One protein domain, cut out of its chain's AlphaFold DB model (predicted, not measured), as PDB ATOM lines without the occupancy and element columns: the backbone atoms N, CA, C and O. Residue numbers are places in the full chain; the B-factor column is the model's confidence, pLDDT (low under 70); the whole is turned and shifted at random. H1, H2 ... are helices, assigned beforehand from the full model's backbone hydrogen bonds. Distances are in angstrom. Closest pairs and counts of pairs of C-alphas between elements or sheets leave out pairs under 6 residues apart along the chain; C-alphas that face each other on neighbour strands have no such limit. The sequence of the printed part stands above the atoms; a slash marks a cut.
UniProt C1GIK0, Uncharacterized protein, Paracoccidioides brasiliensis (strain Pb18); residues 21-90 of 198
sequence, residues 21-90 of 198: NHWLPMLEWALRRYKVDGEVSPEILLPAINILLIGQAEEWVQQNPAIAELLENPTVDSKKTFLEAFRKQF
ATOM      1  N   ASN A  21     -20.340  38.009   2.219       84.50
ATOM      2  CA  ASN A  21     -21.621  37.398   2.590       84.50
ATOM      3  C   ASN A  21     -22.811  37.858   1.727       84.50
ATOM      4  O   ASN A  21     -23.868  37.242   1.808       84.50
ATOM      5  N   HIS A  22     -22.658  38.922   0.934       83.75
ATOM      6  CA  HIS A  22     -23.635  39.317  -0.088       83.75
ATOM      7  C   HIS A  22     -23.312  38.627  -1.417       83.75
ATOM      8  O   HIS A  22     -24.156  37.952  -1.997       83.75
ATOM      9  N   TRP A  23     -22.052  38.710  -1.842       89.38
ATOM     10  CA  TRP A  23     -21.578  38.180  -3.117       89.38
ATOM     11  C   TRP A  23     -21.603  36.642  -3.193       89.38
ATOM     12  O   TRP A  23     -22.056  36.076  -4.187       89.38
ATOM     13  N   LEU A  24     -21.182  35.938  -2.133       91.06
ATOM     14  CA  LEU A  24     -21.076  34.474  -2.126       91.06
ATOM     15  C   LEU A  24     -22.438  33.768  -2.308       91.06
ATOM     16  O   LEU A  24     -22.517  32.882  -3.157       91.06
ATOM     17  N   PRO A  25     -23.535  34.155  -1.620       87.94
ATOM     18  CA  PRO A  25     -24.859  33.597  -1.912       87.94
ATOM     19  C   PRO A  25     -25.337  33.827  -3.351       87.94
ATOM     20  O   PRO A  25     -26.037  32.977  -3.905       87.94
ATOM     21  N   MET A  26     -24.971  34.954  -3.973       87.56
ATOM     22  CA  MET A  26     -25.304  35.226  -5.376       87.56
ATOM     23  C   MET A  26     -24.521  34.300  -6.312       87.56
ATOM     24  O   MET A  26     -25.097  33.757  -7.256       87.56
ATOM     25  N   LEU A  27     -23.238  34.058  -6.022       91.31
ATOM     26  CA  LEU A  27     -22.431  33.077  -6.746       91.31
ATOM     27  C   LEU A  27     -23.016  31.664  -6.605       91.31
ATOM     28  O   LEU A  27     -23.232  30.976  -7.601       91.31
ATOM     29  N   GLU A  28     -23.344  31.228  -5.388       90.56
ATOM     30  CA  GLU A  28     -23.960  29.914  -5.164       90.56
ATOM     31  C   GLU A  28     -25.308  29.763  -5.881       90.56
ATOM     32  O   GLU A  28     -25.681  28.659  -6.289       90.56
ATOM     33  N   TRP A  29     -26.048  30.860  -6.058       86.56
ATOM     34  CA  TRP A  29     -27.264  30.871  -6.863       86.56
ATOM     35  C   TRP A  29     -26.993  30.768  -8.368       86.56
ATOM     36  O   TRP A  29     -27.704  30.041  -9.073       86.56
ATOM     37  N   ALA A  30     -25.962  31.446  -8.877       88.25
ATOM     38  CA  ALA A  30     -25.508  31.277 -10.259       88.25
ATOM     39  C   ALA A  30     -25.101  29.814 -10.524       88.25
ATOM     40  O   ALA A  30     -25.440  29.236 -11.558       88.25
ATOM     41  N   LEU A  31     -24.494  29.168  -9.525       90.94
ATOM     42  CA  LEU A  31     -24.074  27.768  -9.549       90.94
ATOM     43  C   LEU A  31     -25.177  26.766  -9.153       90.94
ATOM     44  O   LEU A  31     -24.906  25.571  -9.071       90.94
ATOM     45  N   ARG A  32     -26.434  27.196  -8.952       89.19
ATOM     46  CA  ARG A  32     -27.519  26.345  -8.404       89.19
ATOM     47  C   ARG A  32     -27.752  25.030  -9.151       89.19
ATOM     48  O   ARG A  32     -28.160  24.053  -8.538       89.19
ATOM     49  N   ARG A  33     -27.483  24.993 -10.461       88.50
ATOM     50  CA  ARG A  33     -27.636  23.788 -11.297       88.50
ATOM     51  C   ARG A  33     -26.632  22.677 -10.964       88.50
ATOM     52  O   ARG A  33     -26.815  21.554 -11.410       88.50
ATOM     53  N   TYR A  34     -25.584  23.010 -10.216       89.38
ATOM     54  CA  TYR A  34     -24.533  22.099  -9.772       89.38
ATOM     55  C   TYR A  34     -24.674  21.706  -8.301       89.38
ATOM     56  O   TYR A  34     -23.780  21.062  -7.756       89.38
ATOM     57  N   LYS A  35     -25.761  22.119  -7.637       90.25
ATOM     58  CA  LYS A  35     -25.986  21.761  -6.241       90.25
ATOM     59  C   LYS A  35     -26.384  20.294  -6.121       90.25
ATOM     60  O   LYS A  35     -27.318  19.855  -6.789       90.25
ATOM     61  N   VAL A  36     -25.720  19.583  -5.219       87.75
ATOM     62  CA  VAL A  36     -26.093  18.241  -4.758       87.75
ATOM     63  C   VAL A  36     -26.395  18.368  -3.269       87.75
ATOM     64  O   VAL A  36     -25.649  19.026  -2.548       87.75
ATOM     65  N   ASP A  37     -27.549  17.863  -2.832       87.19
ATOM     66  CA  ASP A  37     -28.029  17.987  -1.444       87.19
ATOM     67  C   ASP A  37     -28.046  19.432  -0.900       87.19
ATOM     68  O   ASP A  37     -27.860  19.693   0.284       87.19
ATOM     69  N   GLY A  38     -28.299  20.402  -1.786       85.06
ATOM     70  CA  GLY A  38     -28.400  21.825  -1.441       85.06
ATOM     71  C   GLY A  38     -27.073  22.594  -1.437       85.06
ATOM     72  O   GLY A  38     -27.097  23.829  -1.345       85.06
ATOM     73  N   GLU A  39     -25.941  21.920  -1.637       89.12
ATOM     74  CA  GLU A  39     -24.609  22.526  -1.620       89.12
ATOM     75  C   GLU A  39     -23.889  22.452  -2.967       89.12
ATOM     76  O   GLU A  39     -24.024  21.493  -3.720       89.12
ATOM     77  N   VAL A  40     -23.087  23.480  -3.263       91.94
ATOM     78  CA  VAL A  40     -22.125  23.437  -4.372       91.94
ATOM     79  C   VAL A  40     -20.850  22.764  -3.868       91.94
ATOM     80  O   VAL A  40     -20.317  23.149  -2.815       91.94
ATOM     81  N   SER A  41     -20.368  21.774  -4.620       94.62
ATOM     82  CA  SER A  41     -19.151  21.046  -4.270       94.62
ATOM     83  C   SER A  41     -17.915  21.967  -4.315       94.62
ATOM     84  O   SER A  41     -17.893  22.935  -5.088       94.62
ATOM     85  N   PRO A  42     -16.882  21.709  -3.491       95.19
ATOM     86  CA  PRO A  42     -15.641  22.487  -3.497       95.19
ATOM     87  C   PRO A  42     -14.993  22.606  -4.879       95.19
ATOM     88  O   PRO A  42     -14.514  23.680  -5.238       95.19
ATOM     89  N   GLU A  43     -15.035  21.529  -5.664       95.00
ATOM     90  CA  GLU A  43     -14.417  21.399  -6.990       95.00
ATOM     91  C   GLU A  43     -15.071  22.301  -8.039       95.00
ATOM     92  O   GLU A  43     -14.488  22.561  -9.086       95.00
ATOM     93  N   ILE A  44     -16.277  22.799  -7.762       94.38
ATOM     94  CA  ILE A  44     -16.979  23.761  -8.614       94.38
ATOM     95  C   ILE A  44     -16.887  25.160  -8.009       94.38
ATOM     96  O   ILE A  44     -16.619  26.129  -8.720       94.38
ATOM     97  N   LEU A  45     -17.101  25.280  -6.696       95.12
ATOM     98  CA  LEU A  45     -17.172  26.572  -6.024       95.12
ATOM     99  C   LEU A  45     -15.823  27.298  -6.001       95.12
ATOM    100  O   LEU A  45     -15.773  28.473  -6.354       95.12
ATOM    101  N   LEU A  46     -14.741  26.633  -5.588       95.94
ATOM    102  CA  LEU A  46     -13.443  27.294  -5.413       95.94
ATOM    103  C   LEU A  46     -12.819  27.741  -6.743       95.94
ATOM    104  O   LEU A  46     -12.399  28.897  -6.817       95.94
ATOM    105  N   PRO A  47     -12.845  26.935  -7.826       93.56
ATOM    106  CA  PRO A  47     -12.404  27.417  -9.133       93.56
ATOM    107  C   PRO A  47     -13.251  28.581  -9.660       93.56
ATOM    108  O   PRO A  47     -12.704  29.527 -10.226       93.56
ATOM    109  N   ALA A  48     -14.573  28.559  -9.440       94.50
ATOM    110  CA  ALA A  48     -15.440  29.672  -9.822       94.50
ATOM    111  C   ALA A  48     -15.099  30.954  -9.049       94.50
ATOM    112  O   ALA A  48     -15.054  32.024  -9.649       94.50
ATOM    113  N   ILE A  49     -14.814  30.849  -7.743       95.38
ATOM    114  CA  ILE A  49     -14.326  31.984  -6.955       95.38
ATOM    115  C   ILE A  49     -13.032  32.512  -7.567       95.38
ATOM    116  O   ILE A  49     -12.988  33.691  -7.894       95.38
ATOM    117  N   ASN A  50     -12.032  31.653  -7.790       94.56
ATOM    118  CA  ASN A  50     -10.720  32.057  -8.301       94.56
ATOM    119  C   ASN A  50     -10.811  32.856  -9.616       94.56
ATOM    120  O   ASN A  50     -10.175  33.892  -9.758       94.56
ATOM    121  N   ILE A  51     -11.668  32.428 -10.551       93.38
ATOM    122  CA  ILE A  51     -11.885  33.117 -11.839       93.38
ATOM    123  C   ILE A  51     -12.567  34.486 -11.669       93.38
ATOM    124  O   ILE A  51     -12.396  35.385 -12.497       93.38
ATOM    125  N   LEU A  52     -13.392  34.639 -10.633       94.69
ATOM    126  CA  LEU A  52     -14.184  35.844 -10.404       94.69
ATOM    127  C   LEU A  52     -13.494  36.857  -9.486       94.69
ATOM    128  O   LEU A  52     -13.994  37.980  -9.386       94.69
ATOM    129  N   LEU A  53     -12.380  36.506  -8.839       94.69
ATOM    130  CA  LEU A  53     -11.577  37.468  -8.086       94.69
ATOM    131  C   LEU A  53     -10.825  38.400  -9.043       94.69
ATOM    132  O   LEU A  53     -10.273  37.962 -10.047       94.69
ATOM    133  N   ILE A  54     -10.816  39.692  -8.725       94.00
ATOM    134  CA  ILE A  54     -10.045  40.729  -9.428       94.00
ATOM    135  C   ILE A  54      -9.477  41.730  -8.420       94.00
ATOM    136  O   ILE A  54      -9.849  41.711  -7.246       94.00
ATOM    137  N   GLY A  55      -8.612  42.641  -8.866       91.38
ATOM    138  CA  GLY A  55      -8.175  43.788  -8.060       91.38
ATOM    139  C   GLY A  55      -7.559  43.367  -6.722       91.38
ATOM    140  O   GLY A  55      -6.733  42.461  -6.682       91.38
ATOM    141  N   GLN A  56      -7.996  43.979  -5.616       91.12
ATOM    142  CA  GLN A  56      -7.443  43.700  -4.281       91.12
ATOM    143  C   GLN A  56      -7.635  42.241  -3.844       91.12
ATOM    144  O   GLN A  56      -6.803  41.700  -3.117       91.12
ATOM    145  N   ALA A  57      -8.722  41.594  -4.268       94.19
ATOM    146  CA  ALA A  57      -8.975  40.193  -3.951       94.19
ATOM    147  C   ALA A  57      -8.049  39.241  -4.713       94.19
ATOM    148  O   ALA A  57      -7.554  38.279  -4.129       94.19
ATOM    149  N   GLU A  58      -7.779  39.529  -5.985       95.94
ATOM    150  CA  GLU A  58      -6.803  38.785  -6.785       95.94
ATOM    151  C   GLU A  58      -5.378  38.989  -6.249       95.94
ATOM    152  O   GLU A  58      -4.666  38.014  -6.005       95.94
ATOM    153  N   GLU A  59      -4.986  40.237  -5.974       95.06
ATOM    154  CA  GLU A  59      -3.688  40.571  -5.375       95.06
ATOM    155  C   GLU A  59      -3.486  39.867  -4.027       95.06
ATOM    156  O   GLU A  59      -2.411  39.333  -3.755       95.06
ATOM    157  N   TRP A  60      -4.529  39.815  -3.192       95.56
ATOM    158  CA  TRP A  60      -4.486  39.102  -1.919       95.56
ATOM    159  C   TRP A  60      -4.173  37.614  -2.105       95.56
ATOM    160  O   TRP A  60      -3.316  37.091  -1.392       95.56
ATOM    161  N   VAL A  61      -4.804  36.934  -3.067       96.44
ATOM    162  CA  VAL A  61      -4.499  35.523  -3.359       96.44
ATOM    163  C   VAL A  61      -3.058  35.369  -3.846       96.44
ATOM    164  O   VAL A  61      -2.329  34.528  -3.326       96.44
ATOM    165  N   GLN A  62      -2.614  36.218  -4.778       94.25
ATOM    166  CA  GLN A  62      -1.251  36.173  -5.326       94.25
ATOM    167  C   GLN A  62      -0.172  36.384  -4.253       94.25
ATOM    168  O   GLN A  62       0.893  35.771  -4.304       94.25
ATOM    169  N   GLN A  63      -0.443  37.228  -3.256       96.00
ATOM    170  CA  GLN A  63       0.481  37.511  -2.154       96.00
ATOM    171  C   GLN A  63       0.489  36.434  -1.061       96.00
ATOM    172  O   GLN A  63       1.364  36.452  -0.195       96.00
ATOM    173  N   ASN A  64      -0.463  35.495  -1.074       96.00
ATOM    174  CA  ASN A  64      -0.612  34.473  -0.042       96.00
ATOM    175  C   ASN A  64      -0.614  33.068  -0.674       96.00
ATOM    176  O   ASN A  64      -1.686  32.514  -0.914       96.00
ATOM    177  N   PRO A  65       0.561  32.438  -0.881       94.62
ATOM    178  CA  PRO A  65       0.659  31.120  -1.518       94.62
ATOM    179  C   PRO A  65      -0.188  30.035  -0.843       94.62
ATOM    180  O   PRO A  65      -0.808  29.226  -1.521       94.62
ATOM    181  N   ALA A  66      -0.292  30.067   0.491       95.19
ATOM    182  CA  ALA A  66      -1.148  29.147   1.239       95.19
ATOM    183  C   ALA A  66      -2.643  29.322   0.918       95.19
ATOM    184  O   ALA A  66      -3.397  28.368   1.018       95.19
ATOM    185  N   ILE A  67      -3.092  30.524   0.535       96.19
ATOM    186  CA  ILE A  67      -4.470  30.767   0.084       96.19
ATOM    187  C   ILE A  67      -4.658  30.272  -1.352       96.19
ATOM    188  O   ILE A  67      -5.674  29.643  -1.643       96.19
ATOM    189  N   ALA A  68      -3.682  30.520  -2.229       94.38
ATOM    190  CA  ALA A  68      -3.705  30.030  -3.605       94.38
ATOM    191  C   ALA A  68      -3.775  28.492  -3.659       94.38
ATOM    192  O   ALA A  68      -4.607  27.942  -4.377       94.38
ATOM    193  N   GLU A  69      -3.004  27.799  -2.817       94.88
ATOM    194  CA  GLU A  69      -3.005  26.332  -2.735       94.88
ATOM    195  C   GLU A  69      -4.390  25.757  -2.382       94.88
ATOM    196  O   GLU A  69      -4.789  24.728  -2.931       94.88
ATOM    197  N   LEU A  70      -5.159  26.438  -1.520       96.06
ATOM    198  CA  LEU A  70      -6.527  26.026  -1.174       96.06
ATOM    199  C   LEU A  70      -7.479  26.123  -2.374       96.06
ATOM    200  O   LEU A  70      -8.415  25.331  -2.466       96.06
ATOM    201  N   LEU A  71      -7.262  27.091  -3.270       93.50
ATOM    202  CA  LEU A  71      -8.057  27.271  -4.488       93.50
ATOM    203  C   LEU A  71      -7.675  26.265  -5.581       93.50
ATOM    204  O   LEU A  71      -8.552  25.805  -6.311       93.50
ATOM    205  N   GLU A  72      -6.391  25.921  -5.681       91.56
ATOM    206  CA  GLU A  72      -5.864  24.958  -6.657       91.56
ATOM    207  C   GLU A  72      -6.171  23.502  -6.283       91.56
ATOM    208  O   GLU A  72      -6.357  22.668  -7.169       91.56
ATOM    209  N   ASN A  73      -6.288  23.202  -4.984       93.38
ATOM    210  CA  ASN A  73      -6.588  21.868  -4.460       93.38
ATOM    211  C   ASN A  73      -7.946  21.856  -3.735       93.38
ATOM    212  O   ASN A  73      -7.999  21.832  -2.497       93.38
ATOM    213  N   PRO A  74      -9.069  21.896  -4.478       93.94
ATOM    214  CA  PRO A  74     -10.390  21.992  -3.883       93.94
ATOM    215  C   PRO A  74     -10.765  20.711  -3.132       93.94
ATOM    216  O   PRO A  74     -10.925  19.643  -3.714       93.94
ATOM    217  N   THR A  75     -10.958  20.847  -1.824       96.00
ATOM    218  CA  THR A  75     -11.502  19.818  -0.930       96.00
ATOM    219  C   THR A  75     -12.527  20.451   0.012       96.00
ATOM    220  O   THR A  75     -12.664  21.678   0.061       96.00
ATOM    221  N   VAL A  76     -13.245  19.640   0.793       94.12
ATOM    222  CA  VAL A  76     -14.165  20.152   1.824       94.12
ATOM    223  C   VAL A  76     -13.420  21.023   2.846       94.12
ATOM    224  O   VAL A  76     -13.888  22.114   3.181       94.12
ATOM    225  N   ASP A  77     -12.229  20.595   3.269       95.69
ATOM    226  CA  ASP A  77     -11.393  21.341   4.214       95.69
ATOM    227  C   ASP A  77     -10.807  22.605   3.580       95.69
ATOM    228  O   ASP A  77     -10.804  23.668   4.213       95.69
ATOM    229  N   SER A  78     -10.399  22.535   2.307       94.44
ATOM    230  CA  SER A  78      -9.930  23.707   1.561       94.44
ATOM    231  C   SER A  78     -11.041  24.747   1.434       94.44
ATOM    232  O   SER A  78     -10.812  25.924   1.710       94.44
ATOM    233  N   LYS A  79     -12.272  24.318   1.106       95.81
ATOM    234  CA  LYS A  79     -13.459  25.187   1.026       95.81
ATOM    235  C   LYS A  79     -13.700  25.890   2.350       95.81
ATOM    236  O   LYS A  79     -13.851  27.110   2.375       95.81
ATOM    237  N   LYS A  80     -13.723  25.141   3.452       96.31
ATOM    238  CA  LYS A  80     -13.935  25.707   4.785       96.31
ATOM    239  C   LYS A  80     -12.858  26.740   5.134       96.31
ATOM    240  O   LYS A  80     -13.190  27.884   5.442       96.31
ATOM    241  N   THR A  81     -11.591  26.352   5.018       96.56
ATOM    242  CA  THR A  81     -10.436  27.187   5.381       96.56
ATOM    243  C   THR A  81     -10.372  28.456   4.534       96.56
ATOM    244  O   THR A  81     -10.228  29.557   5.069       96.56
ATOM    245  N   PHE A  82     -10.558  28.327   3.217       96.69
ATOM    246  CA  PHE A  82     -10.569  29.466   2.307       96.69
ATOM    247  C   PHE A  82     -11.705  30.435   2.645       96.69
ATOM    248  O   PHE A  82     -11.465  31.630   2.791       96.69
ATOM    249  N   LEU A  83     -12.941  29.948   2.819       95.50
ATOM    250  CA  LEU A  83     -14.093  30.817   3.086       95.50
ATOM    251  C   LEU A  83     -14.003  31.530   4.444       95.50
ATOM    252  O   LEU A  83     -14.514  32.643   4.586       95.50
ATOM    253  N   GLU A  84     -13.373  30.920   5.448       94.75
ATOM    254  CA  GLU A  84     -13.073  31.578   6.725       94.75
ATOM    255  C   GLU A  84     -12.041  32.701   6.546       94.75
ATOM    256  O   GLU A  84     -12.280  33.834   6.980       94.75
ATOM    257  N   ALA A  85     -10.935  32.426   5.848       94.94
ATOM    258  CA  ALA A  85      -9.912  33.426   5.543       94.94
ATOM    259  C   ALA A  85     -10.471  34.578   4.691       94.94
ATOM    260  O   ALA A  85     -10.231  35.746   4.993       94.94
ATOM    261  N   PHE A  86     -11.286  34.259   3.686       94.44
ATOM    262  CA  PHE A  86     -11.879  35.220   2.763       94.44
ATOM    263  C   PHE A  86     -12.805  36.207   3.486       94.44
ATOM    264  O   PHE A  86     -12.690  37.419   3.310       94.44
ATOM    265  N   ARG A  87     -13.663  35.716   4.394       91.56
ATOM    266  CA  ARG A  87     -14.519  36.576   5.232       91.56
ATOM    267  C   ARG A  87     -13.727  37.435   6.216       91.56
ATOM    268  O   ARG A  87     -14.160  38.540   6.540       91.56
ATOM    269  N   LYS A  88     -12.597  36.930   6.717       90.00
ATOM    270  CA  LYS A  88     -11.716  37.677   7.623       90.00
ATOM    271  C   LYS A  88     -10.980  38.799   6.889       90.00
ATOM    272  O   LYS A  88     -10.851  39.886   7.446       90.00
ATOM    273  N   GLN A  89     -10.523  38.532   5.666       90.75
ATOM    274  CA  GLN A  89      -9.807  39.496   4.835       90.75
ATOM    275  C   GLN A  89     -10.722  40.616   4.328       90.75
ATOM    276  O   GLN A  89     -10.326  41.779   4.350       90.75
ATOM    277  N   PHE A  90     -11.949  40.278   3.921       88.19
ATOM    278  CA  PHE A  90     -12.929  41.227   3.384       88.19
ATOM    279  C   PHE A  90     -14.155  41.329   4.309       88.19
ATOM    280  O   PHE A  90     -15.226  40.784   4.008       88.19
TER     281      PHE A  90
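Overview. This is residues 21 to 90 of the 198 residues of an uncharacterized protein of Paracoccidioides brasiliensis (strain Pb18) (UniProt C1GIK0). Three helices, H2, H4 and H5, pack into a small core; H3 turns off H4 at a corner at one end, and H1 lies loosely at the other end, before a looping link of residues 31 to 41. The 70 printed residues hold five named helices, H1 to H5 in chain order, and no named strand: the class is all helix. The whole is compact, with a radius of gyration of the C-alphas of 11.6 A, and only just elongated, spanning 34 by 22 by 19 A.

Arrangement. H1, residues 21 to 30, is close but not clearly touching to H2, residues 42 to 52; their closest C-alphas, Glu 28 and Leu 45, are 7.6 A apart. H3, residues 55 to 63, touches H4, residues 65 to 72, only at the corner, and only just, with 3 pairs of C-alphas within 8 A, the closest Val 61 and Ala 68 at 5.6 A. H4 is the hub, touching H2, H3 and H5, residues 76 to 89. H4 and H2 come closest at C-alphas 71 and 46, 5.5 A, at a steep tilt of 64 degrees. H5 touches H4 with residues 78 to 82 alone, the C-alphas of Leu 70 and Ser 78 being closest at 4.9 A, at a steep tilt of 50 degrees, opposite ways. H5 touches H2 with residues 76 to 79 alone, C-alphas 79 and 42 being closest at 5.7 A; the shallow tilt of 33 degrees is only just short of steep. H1 is apart from H3 and H4. Every O i to N i+4 pair is within hydrogen-bond range in H3 and H5, against 4 of 6 in H1, 6 of 7 in H2 and 3 of 4 in H4.

Along the chain. H1 begins at C-alpha 21 (-21.621, 37.398, 2.590) and is 14.8 A long. H2 is 15.1 A, H3 12.2 A and H4 10.3 A. H5, 20.1 A, ends at C-alpha 89 (-9.807, 39.496, 4.835).

Size, cuts and confidence. The C-alphas farthest apart, Asp 37 and Gln 63, are 34.6 A apart. The printed part has no cut. The link from H1 to H2 is long, and the others are tight. No printed residue is under 70 in pLDDT.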